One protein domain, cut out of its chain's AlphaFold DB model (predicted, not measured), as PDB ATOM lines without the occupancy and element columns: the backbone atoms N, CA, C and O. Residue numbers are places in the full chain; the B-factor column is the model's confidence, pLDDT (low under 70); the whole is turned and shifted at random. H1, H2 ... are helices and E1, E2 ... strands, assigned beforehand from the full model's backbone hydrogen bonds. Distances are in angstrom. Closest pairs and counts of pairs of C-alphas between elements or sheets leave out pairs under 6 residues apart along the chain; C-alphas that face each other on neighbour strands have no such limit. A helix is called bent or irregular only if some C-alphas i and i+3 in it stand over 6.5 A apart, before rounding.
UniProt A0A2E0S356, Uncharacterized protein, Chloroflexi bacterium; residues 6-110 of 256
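Overview. This is residues 6 to 110 of the 256 residues of an uncharacterized protein of Chloroflexi bacterium (UniProt A0A2E0S356). A twisted sheet of five strands has two helices, H1 and H2, covering one face, while a shorter helix, H3, packs on the other face near the E3 edge. The last short helix, H4, lies off the sheet at the end of the printed part. The printed part has 105 residues, with four named helices and five named strands in the order E1 E2 H1 E3 E4 H2 E5 H3 H4. The sheet runs E3 E4 E2 E1 E5 and is mixed, and the class is mixed, helices and strands. The whole is compact, with a radius of gyration of the C-alphas of 13.2 A and spans of 34 by 31 by 21 A.

Along the chain. In the sheet, E3 is residues 42 to 47, 15.8 A long, and E4 is residues 54 to 60, 19.0 A. E2 is residues 13 to 17, 13.0 A. E1, residues 6 to 8, begins at C-alpha 6 (46.557, 32.721, -46.442), and E5 is residues 86 to 88. H1 is residues 25 to 36, 15.6 A. H2, residues 67 to 80, is 19.9 A long and begins at C-alpha 67 (59.405, 26.929, -48.821). H3 is residues 93 to 101, 14.0 A, and is irregular, with C-alphas 94 and 97 7.0 A apart. H4, residues 107 to 110, ends at C-alpha 110 (60.823, 42.979, -37.299).

Arrangement. The sheet is only just strongly twisted, its C-alphas lying up to 4.5 A off its best plane. E3 and E4 form an antiparallel hairpin, with N 45 and O 56 at 2.8 A. E4 and E2 are antiparallel, with N 57 and O 16 at 2.8 A. E1 and E2 form an antiparallel hairpin, with N 7 and O 15 at 2.8 A. E1 and E5 are parallel, with N 6 and O 86 at 2.8 A. H2 is over E2 at a height over the sheet of 10.2 A, and the closest C-alphas, of Ile 14 and Glu 71, are 7.6 A apart. H1, on the same face, is over E3 at a height over the sheet of 8.5 A; the closest C-alphas, of Asn 29 and Cys 42, are 6.1 A apart. H1 and H2 touch, opposite ways at a steep tilt of 54 degrees, closest at the C-alphas of Leu 32 and Ala 73, 6.6 A. H3, on the opposite face, is over E4 at a height over the sheet of 9.2 A, slantwise to the strands at 35 degrees to E4 on the local plane. E2, H1, E3 and E4, H2, E5 are split strand-helix-strand units, two strands running the same way with other strands between them, each with a right-handed crossover. H4 is not on the sheet and is apart from H3. Each O i to N i+4 pair is within hydrogen-bond range in H1, 9 of 10 in H2 and 3 of 5 in H3; H4 is too short for such a pair.

Size, cuts and confidence. The two C-alphas farthest apart, of Thr 51 and Asn 64, are 38.3 A apart. The printed part has no cut and no long link. Mean pLDDT of the printed part is 81.2, and residues 39 to 40, 48 to 52, 89 to 97 and 105 to 110 are under 70.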
ATOM      1  N   LEU A   6      45.210  33.281 -46.477       90.88
ATOM      2  CA  LEU A   6      46.557  32.721 -46.442       90.88
ATOM      3  C   LEU A   6      47.547  33.864 -46.245       90.88
ATOM      4  O   LEU A   6      47.682  34.742 -47.099       90.88
ATOM      5  N   ILE A   7      48.263  33.812 -45.128       86.81
ATOM      6  CA  ILE A   7      49.184  34.849 -44.686       86.81
ATOM      7  C   ILE A   7      50.594  34.276 -44.728       86.81
ATOM      8  O   ILE A   7      50.947  33.359 -43.976       86.81
ATOM      9  N   LYS A   8      51.424  34.827 -45.614       84.56
ATOM     10  CA  LYS A   8      52.858  34.534 -45.615       84.56
ATOM     11  C   LYS A   8      53.517  35.337 -44.501       84.56
ATOM     12  O   LYS A   8      53.630  36.554 -44.613       84.56
ATOM     13  N   VAL A   9      53.959  34.645 -43.453       78.00
ATOM     14  CA  VAL A   9      54.612  35.282 -42.306       78.00
ATOM     15  C   VAL A   9      56.117  35.363 -42.496       78.00
ATOM     16  O   VAL A   9      56.671  36.433 -42.297       78.00
ATOM     17  N   SER A  10      56.756  34.250 -42.860       78.69
ATOM     18  CA  SER A  10      58.199  34.158 -43.099       78.69
ATOM     19  C   SER A  10      58.518  32.968 -44.013       78.69
ATOM     20  O   SER A  10      57.615  32.300 -44.523       78.69
ATOM     21  N   GLU A  11      59.802  32.676 -44.241       82.06
ATOM     22  CA  GLU A  11      60.229  31.469 -44.973       82.06
ATOM     23  C   GLU A  11      59.989  30.168 -44.191       82.06
ATOM     24  O   GLU A  11      60.106  29.077 -44.750       82.06
ATOM     25  N   ASP A  12      59.624  30.265 -42.914       84.88
ATOM     26  CA  ASP A  12      59.398  29.114 -42.043       84.88
ATOM     27  C   ASP A  12      57.939  28.962 -41.616       84.88
ATOM     28  O   ASP A  12      57.564  27.900 -41.126       84.88
ATOM     29  N   VAL A  13      57.100  29.987 -41.797       89.19
ATOM     30  CA  VAL A  13      55.735  29.988 -41.261       89.19
ATOM     31  C   VAL A  13      54.725  30.535 -42.260       89.19
ATOM     32  O   VAL A  13      54.894  31.610 -42.842       89.19
ATOM     33  N   ILE A  14      53.626  29.795 -42.399       91.56
ATOM     34  CA  ILE A  14      52.389  30.238 -43.040       91.56
ATOM     35  C   ILE A  14      51.293  30.216 -41.978       91.56
ATOM     36  O   ILE A  14      51.161  29.236 -41.244       91.56
ATOM     37  N   VAL A  15      50.501  31.282 -41.903       91.44
ATOM     38  CA  VAL A  15      49.313  31.329 -41.046       91.44
ATOM     39  C   VAL A  15      48.071  31.377 -41.920       91.44
ATOM     40  O   VAL A  15      48.044  32.075 -42.932       91.44
ATOM     41  N   LEU A  16      47.052  30.614 -41.541       92.19
ATOM     42  CA  LEU A  16      45.741  30.642 -42.174       92.19
ATOM     43  C   LEU A  16      44.754  31.257 -41.191       92.19
ATOM     44  O   LEU A  16      44.527  30.703 -40.118       92.19
ATOM     45  N   GLU A  17      44.190  32.396 -41.545       89.38
ATOM     46  CA  GLU A  17      43.104  33.009 -40.793       89.38
ATOM     47  C   GLU A  17      41.776  32.391 -41.236       89.38
ATOM     48  O   GLU A  17      41.458  32.366 -42.428       89.38
ATOM     49  N   ASP A  18      41.013  31.858 -40.287       86.12
ATOM     50  CA  ASP A  18      39.766  31.143 -40.528       86.12
ATOM     51  C   ASP A  18      38.675  31.564 -39.543       86.12
ATOM     52  O   ASP A  18      38.285  30.840 -38.626       86.12
ATOM     53  N   GLU A  19      38.119  32.747 -39.774       75.56
ATOM     54  CA  GLU A  19      36.983  33.277 -39.013       75.56
ATOM     55  C   GLU A  19      35.730  32.371 -39.047       75.56
ATOM     56  O   GLU A  19      34.842  32.507 -38.206       75.56
ATOM     57  N   PHE A  20      35.632  31.427 -39.995       74.31
ATOM     58  CA  PHE A  20      34.404  30.662 -40.267       74.31
ATOM     59  C   PHE A  20      34.547  29.149 -40.095       74.31
ATOM     60  O   PHE A  20      33.638  28.417 -40.494       74.31
ATOM     61  N   LYS A  21      35.646  28.670 -39.497       80.56
ATOM     62  CA  LYS A  21      35.900  27.238 -39.243       80.56
ATOM     63  C   LYS A  21      35.815  26.374 -40.511       80.56
ATOM     64  O   LYS A  21      35.313  25.250 -40.474       80.56
ATOM     65  N   LYS A  22      36.255  26.908 -41.652       85.50
ATOM     66  CA  LYS A  22      36.307  26.193 -42.936       85.50
ATOM     67  C   LYS A  22      37.505  25.251 -43.044       85.50
ATOM     68  O   LYS A  22      37.482  24.354 -43.882       85.50
ATOM     69  N   ILE A  23      38.544  25.458 -42.241       88.75
ATOM     70  CA  ILE A  23      39.771  24.669 -42.249       88.75
ATOM     71  C   ILE A  23      39.682  23.613 -41.151       88.75
ATOM     72  O   ILE A  23      39.712  23.915 -39.959       88.75
ATOM     73  N   ASN A  24      39.632  22.343 -41.552       90.56
ATOM     74  CA  ASN A  24      39.792  21.239 -40.617       90.56
ATOM     75  C   ASN A  24      41.291  20.972 -40.405       90.56
ATOM     76  O   ASN A  24      41.967  20.415 -41.270       90.56
ATOM     77  N   VAL A  25      41.824  21.373 -39.248       90.69
ATOM     78  CA  VAL A  25      43.265  21.281 -38.947       90.69
ATOM     79  C   VAL A  25      43.764  19.842 -38.820       90.69
ATOM     80  O   VAL A  25      44.927  19.568 -39.122       90.69
ATOM     81  N   GLU A  26      42.912  18.903 -38.412       90.38
ATOM     82  CA  GLU A  26      43.285  17.486 -38.384       90.38
ATOM     83  C   GLU A  26      43.448  16.952 -39.811       90.38
ATOM     84  O   GLU A  26      44.478  16.356 -40.129       90.38
ATOM     85  N   GLU A  27      42.496  17.254 -40.697       91.44
ATOM     86  CA  GLU A  27      42.579  16.895 -42.118       91.44
ATOM     87  C   GLU A  27      43.742  17.588 -42.828       91.44
ATOM     88  O   GLU A  27      44.414  16.961 -43.647       91.44
ATOM     89  N   LEU A  28      44.015  18.855 -42.505       92.31
ATOM     90  CA  LEU A  28      45.163  19.586 -43.037       92.31
ATOM     91  C   LEU A  28      46.477  18.922 -42.614       92.31
ATOM     92  O   LEU A  28      47.345  18.692 -43.452       92.31
ATOM     93  N   ASN A  29      46.622  18.554 -41.340       92.19
ATOM     94  CA  ASN A  29      47.815  17.856 -40.863       92.19
ATOM     95  C   ASN A  29      47.992  16.478 -41.521       92.19
ATOM     96  O   ASN A  29      49.116  16.123 -41.871       92.19
ATOM     97  N   VAL A  30      46.909  15.715 -41.722       91.56
ATOM     98  CA  VAL A  30      46.954  14.435 -42.455       91.56
ATOM     99  C   VAL A  30      47.370  14.666 -43.906       91.56
ATOM    100  O   VAL A  30      48.288  14.010 -44.398       91.56
ATOM    101  N   PHE A  31      46.758  15.642 -44.576       92.19
ATOM    102  CA  PHE A  31      47.070  15.984 -45.959       92.19
ATOM    103  C   PHE A  31      48.542  16.383 -46.130       92.19
ATOM    104  O   PHE A  31      49.231  15.866 -47.012       92.19
ATOM    105  N   LEU A  32      49.047  17.265 -45.266       91.06
ATOM    106  CA  LEU A  32      50.436  17.717 -45.306       91.06
ATOM    107  C   LEU A  32      51.412  16.590 -44.950       91.06
ATOM    108  O   LEU A  32      52.471  16.500 -45.565       91.06
ATOM    109  N   TYR A  33      51.055  15.683 -44.038       89.00
ATOM    110  CA  TYR A  33      51.859  14.490 -43.771       89.00
ATOM    111  C   TYR A  33      51.980  13.591 -45.008       89.00
ATOM    112  O   TYR A  33      53.074  13.131 -45.340       89.00
ATOM    113  N   GLU A  34      50.884  13.361 -45.732       88.81
ATOM    114  CA  GLU A  34      50.897  12.525 -46.936       88.81
ATOM    115  C   GLU A  34      51.809  13.092 -48.033       88.81
ATOM    116  O   GLU A  34      52.542  12.315 -48.659       88.81
ATOM    117  N   HIS A  35      51.797  14.419 -48.213       86.94
ATOM    118  CA  HIS A  35      52.510  15.125 -49.285       86.94
ATOM    119  C   HIS A  35      53.957  15.476 -48.928       86.94
ATOM    120  O   HIS A  35      54.840  15.349 -49.770       86.94
ATOM    121  N   LEU A  36      54.217  15.880 -47.683       88.19
ATOM    122  CA  LEU A  36      55.527  16.371 -47.241       88.19
ATOM    123  C   LEU A  36      56.292  15.364 -46.374       88.19
ATOM    124  O   LEU A  36      57.446  15.605 -46.030       88.19
ATOM    125  N   LYS A  37      55.662  14.243 -45.993       83.56
ATOM    126  CA  LYS A  37      56.224  13.219 -45.090       83.56
ATOM    127  C   LYS A  37      56.706  13.785 -43.747       83.56
ATOM    128  O   LYS A  37      57.644  13.255 -43.156       83.56
ATOM    129  N   SER A  38      56.046  14.834 -43.250       74.00
ATOM    130  CA  SER A  38      56.371  15.483 -41.974       74.00
ATOM    131  C   SER A  38      55.193  15.460 -41.004       74.00
ATOM    132  O   SER A  38      54.056  15.727 -41.390       74.00
ATOM    133  N   ASN A  39      55.460  15.120 -39.742       67.75
ATOM    134  CA  ASN A  39      54.435  14.956 -38.711       67.75
ATOM    135  C   ASN A  39      53.992  16.302 -38.123       67.75
ATOM    136  O   ASN A  39      54.842  17.104 -37.753       67.75
ATOM    137  N   LYS A  40      52.664  16.475 -37.984       65.81
ATOM    138  CA  LYS A  40      51.946  17.558 -37.277       65.81
ATOM    139  C   LYS A  40      52.649  18.915 -37.311       65.81
ATOM    140  O   LYS A  40      53.316  19.308 -36.358       65.81
ATOM    141  N   ILE A  41      52.431  19.635 -38.401       83.25
ATOM    142  CA  ILE A  41      53.049  20.938 -38.627       83.25
ATOM    143  C   ILE A  41      52.100  22.117 -38.443       83.25
ATOM    144  O   ILE A  41      52.579  23.245 -38.412       83.25
ATOM    145  N   CYS A  42      50.793  21.873 -38.296       90.56
ATOM    146  CA  CYS A  42      49.794  22.918 -38.095       90.56
ATOM    147  C   CYS A  42      49.150  22.864 -36.698       90.56
ATOM    148  O   CYS A  42      48.651  21.809 -36.287       90.56
ATOM    149  N   THR A  43      49.106  24.000 -35.999       88.56
ATOM    150  CA  THR A  43      48.458  24.195 -34.688       88.56
ATOM    151  C   THR A  43      47.372  25.268 -34.752       88.56
ATOM    152  O   THR A  43      47.405  26.142 -35.613       88.56
ATOM    153  N   ILE A  44      46.392  25.204 -33.846       89.12
ATOM    154  CA  ILE A  44      45.320  26.204 -33.737       89.12
ATOM    155  C   ILE A  44      45.681  27.227 -32.664       89.12
ATOM    156  O   ILE A  44      46.083  26.852 -31.564       89.12
ATOM    157  N   HIS A  45      45.464  28.500 -32.977       83.19
ATOM    158  CA  HIS A  45      45.490  29.605 -32.033       83.19
ATOM    159  C   HIS A  45      44.169  30.374 -32.125       83.19
ATOM    160  O   HIS A  45      43.792  30.863 -33.186       83.19
ATOM    161  N   GLU A  46      43.467  30.459 -31.003       81.69
ATOM    162  CA  GLU A  46      42.223  31.209 -30.850       81.69
ATOM    163  C   GLU A  46      42.549  32.588 -30.278       81.69
ATOM    164  O   GLU A  46      43.006  32.689 -29.138       81.69
ATOM    165  N   LEU A  47      42.371  33.645 -31.075       70.19
ATOM    166  CA  LEU A  47      42.771  35.008 -30.715       70.19
ATOM    167  C   LEU A  47      41.616  35.996 -30.884       70.19
ATOM    168  O   LEU A  47      40.695  35.767 -31.664       70.19
ATOM    169  N   TYR A  48      41.695  37.118 -30.167       63.31
ATOM    170  CA  TYR A  48      40.689  38.183 -30.168       63.31
ATOM    171  C   TYR A  48      41.316  39.503 -30.652       63.31
ATOM    172  O   TYR A  48      41.646  40.346 -29.820       63.31
ATOM    173  N   PRO A  49      41.543  39.686 -31.969       51.41
ATOM    174  CA  PRO A  49      42.195  40.886 -32.510       51.41
ATOM    175  C   PRO A  49      41.403  42.180 -32.275       51.41
ATOM    176  O   PRO A  49      42.014  43.230 -32.108       51.41
ATOM    177  N   GLU A  50      40.066  42.121 -32.246       48.78
ATOM    178  CA  GLU A  50      39.232  43.330 -32.113       48.78
ATOM    179  C   GLU A  50      38.018  43.185 -31.185       48.78
ATOM    180  O   GLU A  50      37.563  44.193 -30.661       48.78
ATOM    181  N   THR A  51      37.474  41.971 -31.008       48.91
ATOM    182  CA  THR A  51      36.385  41.561 -30.068       48.91
ATOM    183  C   THR A  51      35.797  40.210 -30.489       48.91
ATOM    184  O   THR A  51      35.257  39.477 -29.663       48.91
ATOM    185  N   ASN A  52      35.933  39.856 -31.769       55.69
ATOM    186  CA  ASN A  52      35.519  38.568 -32.310       55.69
ATOM    187  C   ASN A  52      36.630  37.526 -32.169       55.69
ATOM    188  O   ASN A  52      37.810  37.833 -32.344       55.69
ATOM    189  N   LEU A  53      36.232  36.289 -31.869       72.00
ATOM    190  CA  LEU A  53      37.124  35.138 -31.903       72.00
ATOM    191  C   LEU A  53      37.523  34.854 -33.355       72.00
ATOM    192  O   LEU A  53      36.666  34.528 -34.175       72.00
ATOM    193  N   VAL A  54      38.820  34.911 -33.634       76.31
ATOM    194  CA  VAL A  54      39.412  34.513 -34.910       76.31
ATOM    195  C   VAL A  54      40.296  33.292 -34.681       76.31
ATOM    196  O   VAL A  54      41.102  33.251 -33.747       76.31
ATOM    197  N   ILE A  55      40.128  32.279 -35.530       85.44
ATOM    198  CA  ILE A  55      40.954  31.074 -35.505       85.44
ATOM    199  C   ILE A  55      42.101  31.258 -36.478       85.44
ATOM    200  O   ILE A  55      41.894  31.489 -37.665       85.44
ATOM    201  N   TYR A  56      43.313  31.094 -35.972       88.94
ATOM    202  CA  TYR A  56      44.524  31.087 -36.768       88.94
ATOM    203  C   TYR A  56      45.128  29.692 -36.768       88.94
ATOM    204  O   TYR A  56      45.445  29.129 -35.718       88.94
ATOM    205  N   VAL A  57      45.313  29.131 -37.956       92.06
ATOM    206  CA  VAL A  57      46.013  27.867 -38.160       92.06
ATOM    207  C   VAL A  57      47.466  28.182 -38.492       92.06
ATOM    208  O   VAL A  57      47.782  28.658 -39.578       92.06
ATOM    209  N   TYR A  58      48.351  27.936 -37.536       91.88
ATOM    210  CA  TYR A  58      49.783  28.177 -37.645       91.88
ATOM    211  C   TYR A  58      50.478  26.953 -38.210       91.88
ATOM    212  O   TYR A  58      50.567  25.944 -37.521       91.88
ATOM    213  N   CYS A  59      50.998  27.044 -39.431       92.69
ATOM    214  CA  CYS A  59      51.707  25.957 -40.089       92.69
ATOM    215  C   CYS A  59      53.207  26.265 -40.191       92.69
ATOM    216  O   CYS A  59      53.613  27.236 -40.832       92.69
ATOM    217  N   ILE A  60      54.029  25.412 -39.578       90.88
ATOM    218  CA  ILE A  60      55.490  25.549 -39.521       90.88
ATOM    219  C   ILE A  60      56.134  24.646 -40.572       90.88
ATOM    220  O   ILE A  60      55.910  23.435 -40.609       90.88
ATOM    221  N   ARG A  61      56.981  25.219 -41.421       90.62
ATOM    222  CA  ARG A  61      57.707  24.491 -42.457       90.62
ATOM    223  C   ARG A  61      58.695  23.498 -41.825       90.62
ATOM    224  O   ARG A  61      59.537  23.891 -41.015       90.62
ATOM    225  N   PRO A  62      58.686  22.220 -42.237       89.25
ATOM    226  CA  PRO A  62      59.771  21.300 -41.917       89.25
ATOM    227  C   PRO A  62      61.087  21.764 -42.549       89.25
ATOM    228  O   PRO A  62      61.136  22.069 -43.738       89.25
ATOM    229  N   GLN A  63      62.180  21.747 -41.787       84.69
ATOM    230  CA  GLN A  63      63.482  22.253 -42.247       84.69
ATOM    231  C   GLN A  63      64.016  21.555 -43.513       84.69
ATOM    232  O   GLN A  63      64.759  22.157 -44.282       84.69
ATOM    233  N   ASN A  64      63.608  20.307 -43.757       87.06
ATOM    234  CA  ASN A  64      63.997  19.504 -44.919       87.06
ATOM    235  C   ASN A  64      63.141  19.736 -46.181       87.06
ATOM    236  O   ASN A  64      63.364  19.053 -47.177       87.06
ATOM    237  N   ILE A  65      62.157  20.638 -46.143       89.12
ATOM    238  CA  ILE A  65      61.225  20.917 -47.247       89.12
ATOM    239  C   ILE A  65      61.450  22.341 -47.745       89.12
ATOM    240  O   ILE A  65      61.515  23.253 -46.929       89.12
ATOM    241  N   LEU A  66      61.551  22.574 -49.055       90.00
ATOM    242  CA  LEU A  66      61.685  23.939 -49.576       90.00
ATOM    243  C   LEU A  66      60.413  24.750 -49.301       90.00
ATOM    244  O   LEU A  66      59.306  24.216 -49.308       90.00
ATOM    245  N   TYR A  67      60.557  26.060 -49.090       88.69
ATOM    246  CA  TYR A  67      59.405  26.929 -48.821       88.69
ATOM    247  C   TYR A  67      58.342  26.859 -49.925       88.69
ATOM    248  O   TYR A  67      57.156  26.806 -49.622       88.69
ATOM    249  N   GLN A  68      58.765  26.809 -51.190       91.62
ATOM    250  CA  GLN A  68      57.860  26.732 -52.340       91.62
ATOM    251  C   GLN A  68      57.017  25.451 -52.315       91.62
ATOM    252  O   GLN A  68      55.804  25.530 -52.474       91.62
ATOM    253  N   ASP A  69      57.633  24.303 -52.013       92.06
ATOM    254  CA  ASP A  69      56.934  23.015 -51.905       92.06
ATOM    255  C   ASP A  69      55.948  23.008 -50.729       92.06
ATOM    256  O   ASP A  69      54.841  22.476 -50.819       92.06
ATOM    257  N   PHE A  70      56.342  23.621 -49.610       92.75
ATOM    258  CA  PHE A  70      55.485  23.769 -48.438       92.75
ATOM    259  C   PHE A  70      54.276  24.668 -48.727       92.75
ATOM    260  O   PHE A  70      53.138  24.291 -48.442       92.75
ATOM    261  N   GLU A  71      54.510  25.831 -49.332       93.00
ATOM    262  CA  GLU A  71      53.465  26.773 -49.723       93.00
ATOM    263  C   GLU A  71      52.504  26.148 -50.745       93.00
ATOM    264  O   GLU A  71      51.284  26.268 -50.613       93.00
ATOM    265  N   GLU A  72      53.033  25.440 -51.743       94.31
ATOM    266  CA  GLU A  72      52.237  24.739 -52.747       94.31
ATOM    267  C   GLU A  72      51.395  23.619 -52.123       94.31
ATOM    268  O   GLU A  72      50.214  23.495 -52.442       94.31
ATOM    269  N   ALA A  73      51.938  22.853 -51.172       94.19
ATOM    270  CA  ALA A  73      51.173  21.834 -50.458       94.19
ATOM    271  C   ALA A  73      49.989  22.439 -49.682       94.19
ATOM    272  O   ALA A  73      48.876  21.914 -49.748       94.19
ATOM    273  N   VAL A  74      50.183  23.576 -49.006       93.62
ATOM    274  CA  VAL A  74      49.089  24.291 -48.327       93.62
ATOM    275  C   VAL A  74      48.041  24.787 -49.333       93.62
ATOM    276  O   VAL A  74      46.843  24.616 -49.112       93.62
ATOM    277  N   LYS A  75      48.457  25.332 -50.482       94.44
ATOM    278  CA  LYS A  75      47.532  25.750 -51.555       94.44
ATOM    279  C   LYS A  75      46.754  24.569 -52.144       94.44
ATOM    280  O   LYS A  75      45.551  24.675 -52.378       94.44
ATOM    281  N   ASN A  76      47.407  23.424 -52.320       94.81
ATOM    282  CA  ASN A  76      46.788  22.209 -52.845       94.81
ATOM    283  C   ASN A  76      45.720  21.637 -51.906       94.81
ATOM    284  O   ASN A  76      44.744  21.061 -52.390       94.81
ATOM    285  N   TYR A  77      45.842  21.842 -50.590       94.81
ATOM    286  CA  TYR A  77      44.763  21.535 -49.650       94.81
ATOM    287  C   TYR A  77      43.498  22.344 -49.984       94.81
ATOM    288  O   TYR A  77      42.429  21.761 -50.170       94.81
ATOM    289  N   PHE A  78      43.617  23.664 -50.157       93.69
ATOM    290  CA  PHE A  78      42.478  24.515 -50.515       93.69
ATOM    291  C   PHE A  78      41.815  24.081 -51.831       93.69
ATOM    292  O   PHE A  78      40.589  23.990 -51.904       93.69
ATOM    293  N   VAL A  79      42.616  23.736 -52.846       93.31
ATOM    294  CA  VAL A  79      42.116  23.240 -54.139       93.31
ATOM    295  C   VAL A  79      41.378  21.909 -53.980       93.31
ATOM    296  O   VAL A  79      40.256  21.776 -54.471       93.31
ATOM    297  N   LYS A  80      41.966  20.935 -53.272       93.75
ATOM    298  CA  LYS A  80      41.378  19.599 -53.076       93.75
ATOM    299  C   LYS A  80      40.002  19.658 -52.414       93.75
ATOM    300  O   LYS A  80      39.123  18.884 -52.786       93.75
ATOM    301  N   TYR A  81      39.820  20.566 -51.458       92.25
ATOM    302  CA  TYR A  81      38.574  20.702 -50.698       92.25
ATOM    303  C   TYR A  81      37.650  21.813 -51.218       92.25
ATOM    304  O   TYR A  81      36.632  22.107 -50.596       92.25
ATOM    305  N   GLY A  82      37.965  22.427 -52.366       91.62
ATOM    306  CA  GLY A  82      37.123  23.463 -52.972       91.62
ATOM    307  C   GLY A  82      36.982  24.726 -52.114       91.62
ATOM    308  O   GLY A  82      35.975  25.431 -52.201       91.62
ATOM    309  N   ILE A  83      37.972  25.020 -51.271       91.38
ATOM    310  CA  ILE A  83      37.967  26.168 -50.368       91.38
ATOM    311  C   ILE A  83      38.585  27.361 -51.106       91.38
ATOM    312  O   ILE A  83      39.776  27.390 -51.402       91.38
ATOM    313  N   SER A  84      37.773  28.376 -51.400       90.88
ATOM    314  CA  SER A  84      38.283  29.658 -51.903       90.88
ATOM    315  C   SER A  84      38.988  30.419 -50.783       90.88
ATOM    316  O   SER A  84      38.398  30.565 -49.715       90.88
ATOM    317  N   TYR A  85      40.182  30.951 -51.048       90.19
ATOM    318  CA  TYR A  85      40.982  31.723 -50.092       90.19
ATOM    319  C   TYR A  85      41.443  33.060 -50.690       90.19
ATOM    320  O   TYR A  85      41.377  33.265 -51.907       90.19
ATOM    321  N   GLU A  86      41.892  33.967 -49.829       89.75
ATOM    322  CA  GLU A  86      42.561  35.218 -50.198       89.75
ATOM    323  C   GLU A  86      44.028  35.170 -49.777       89.75
ATOM    324  O   GLU A  86      44.395  34.413 -48.882       89.75
ATOM    325  N   TYR A  87      44.884  35.928 -50.458       83.75
ATOM    326  CA  TYR A  87      46.300  36.016 -50.117       83.75
ATOM    327  C   TYR A  87      46.595  37.386 -49.528       83.75
ATOM    328  O   TYR A  87      46.250  38.402 -50.132       83.75
ATOM    329  N   GLN A  88      47.292  37.402 -48.398       73.38
ATOM    330  CA  GLN A  88      47.724  38.624 -47.742       73.38
ATOM    331  C   GLN A  88      49.209  38.537 -47.377       73.38
ATOM    332  O   GLN A  88      49.707  37.515 -46.905       73.38
ATOM    333  N   SER A  89      49.928  39.634 -47.609       62.72
ATOM    334  CA  SER A  89      51.337  39.790 -47.224       62.72
ATOM    335  C   SER A  89      51.531  40.496 -45.881       62.72
ATOM    336  O   SER A  89      52.639  40.514 -45.357       62.72
ATOM    337  N   THR A  90      50.477  41.111 -45.348       63.12
ATOM    338  CA  THR A  90      50.492  41.817 -44.064       63.12
ATOM    339  C   THR A  90      50.141  40.855 -42.937       63.12
ATOM    340  O   THR A  90      49.148  40.137 -43.032       63.12
ATOM    341  N   ILE A  91      50.928  40.843 -41.865       68.44
ATOM    342  CA  ILE A  91      50.708  39.970 -40.707       68.44
ATOM    343  C   ILE A  91      49.704  40.643 -39.758       68.44
ATOM    344  O   ILE A  91      49.967  41.763 -39.315       68.44
ATOM    345  N   PRO A  92      48.583  39.991 -39.404       66.00
ATOM    346  CA  PRO A  92      47.684  40.487 -38.380       66.00
ATOM    347  C   PRO A  92      48.387  40.697 -37.043       66.00
ATOM    348  O   PRO A  92      49.101  39.841 -36.521       66.00
ATOM    349  N   VAL A  93      48.074  41.845 -36.466       58.75
ATOM    350  CA  VAL A  93      48.390  42.307 -35.117       58.75
ATOM    351  C   VAL A  93      48.398  41.201 -34.056       58.75
ATOM    352  O   VAL A  93      49.377  41.023 -33.328       58.75
ATOM    353  N   ALA A  94      47.324  40.418 -33.984       65.06
ATOM    354  CA  ALA A  94      47.163  39.408 -32.944       65.06
ATOM    355  C   ALA A  94      48.240  38.309 -33.001       65.06
ATOM    356  O   ALA A  94      48.517  37.664 -31.991       65.06
ATOM    357  N   LEU A  95      48.887  38.116 -34.155       69.19
ATOM    358  CA  LEU A  95      49.880  37.065 -34.355       69.19
ATOM    359  C   LEU A  95      51.278  37.456 -33.886       69.19
ATOM    360  O   LEU A  95      52.097  36.562 -33.660       69.19
ATOM    361  N   TYR A  96      51.576  38.749 -33.722       67.56
ATOM    362  CA  TYR A  96      52.945  39.210 -33.468       67.56
ATOM    363  C   TYR A  96      53.539  38.651 -32.181       67.56
ATOM    364  O   TYR A  96      54.691  38.218 -32.200       67.56
ATOM    365  N   SER A  97      52.783  38.620 -31.081       65.50
ATOM    366  CA  SER A  97      53.279  38.095 -29.801       65.50
ATOM    367  C   SER A  97      53.725  36.640 -29.940       65.50
ATOM    368  O   SER A  97      54.856  36.306 -29.593       65.50
ATOM    369  N   ILE A  98      52.895  35.804 -30.569       74.12
ATOM    370  CA  ILE A  98      53.190  34.382 -30.788       74.12
ATOM    371  C   ILE A  98      54.365  34.218 -31.755       74.12
ATOM    372  O   ILE A  98      55.269  33.421 -31.512       74.12
ATOM    373  N   LEU A  99      54.393  34.977 -32.850       75.50
ATOM    374  CA  LEU A  99      55.470  34.888 -33.835       75.50
ATOM    375  C   LEU A  99      56.817  35.341 -33.258       75.50
ATOM    376  O   LEU A  99      57.849  34.744 -33.563       75.50
ATOM    377  N   LYS A 100      56.811  36.354 -32.386       71.25
ATOM    378  CA  LYS A 100      57.997  36.843 -31.680       71.25
ATOM    379  C   LYS A 100      58.495  35.842 -30.641       71.25
ATOM    380  O   LYS A 100      59.688  35.553 -30.623       71.25
ATOM    381  N   GLU A 101      57.607  35.307 -29.802       72.00
ATOM    382  CA  GLU A 101      57.950  34.305 -28.781       72.00
ATOM    383  C   GLU A 101      58.583  33.052 -29.389       72.00
ATOM    384  O   GLU A 101      59.530  32.503 -28.831       72.00
ATOM    385  N   ASN A 102      58.109  32.644 -30.567       76.19
ATOM    386  CA  ASN A 102      58.622  31.472 -31.269       76.19
ATOM    387  C   ASN A 102      59.805  31.777 -32.210       76.19
ATOM    388  O   ASN A 102      60.309  30.875 -32.870       76.19
ATOM    389  N   GLY A 103      60.271  33.029 -32.287       74.94
ATOM    390  CA  GLY A 103      61.396  33.405 -33.152       74.94
ATOM    391  C   GLY A 103      61.111  33.259 -34.652       74.94
ATOM    392  O   GLY A 103      62.039  33.085 -35.436       74.94
ATOM    393  N   HIS A 104      59.841  33.325 -35.054       82.56
ATOM    394  CA  HIS A 104      59.383  33.120 -36.431       82.56
ATOM    395  C   HIS A 104      59.306  34.406 -37.266       82.56
ATOM    396  O   HIS A 104      58.976  34.343 -38.451       82.56
ATOM    397  N   LEU A 105      59.606  35.559 -36.662       68.44
ATOM    398  CA  LEU A 105      59.789  36.829 -37.362       68.44
ATOM    399  C   LEU A 105      61.259  36.974 -37.759       68.44
ATOM    400  O   LEU A 105      62.152  36.943 -36.906       68.44
ATOM    401  N   THR A 106      61.532  37.180 -39.043       60.75
ATOM    402  CA  THR A 106      62.877  37.543 -39.496       60.75
ATOM    403  C   THR A 106      63.263  38.925 -38.962       60.75
ATOM    404  O   THR A 106      62.414  39.769 -38.670       60.75
ATOM    405  N   LYS A 107      64.571  39.221 -38.891       52.97
ATOM    406  CA  LYS A 107      65.037  40.587 -38.581       52.97
ATOM    407  C   LYS A 107      64.415  41.622 -39.522       52.97
ATOM    408  O   LYS A 107      64.098  42.709 -39.076       52.97
ATOM    409  N   HIS A 108      64.227  41.284 -40.799       50.72
ATOM    410  CA  HIS A 108      63.618  42.175 -41.786       50.72
ATOM    411  C   HIS A 108      62.114  42.390 -41.550       50.72
ATOM    412  O   HIS A 108      61.657  43.517 -41.677       50.72
ATOM    413  N   GLU A 109      61.358  41.372 -41.134       51.66
ATOM    414  CA  GLU A 109      59.943  41.516 -40.743       51.66
ATOM    415  C   GLU A 109      59.781  42.289 -39.429       51.66
ATOM    416  O   GLU A 109      58.883  43.120 -39.320       51.66
ATOM    417  N   LEU A 110      60.710  42.115 -38.480       48.34
ATOM    418  CA  LEU A 110      60.823  42.979 -37.299       48.34
ATOM    419  C   LEU A 110      61.098  44.445 -37.686       48.34
ATOM    420  O   LEU A 110      60.643  45.343 -36.989       48.34
TER     421      LEU A 110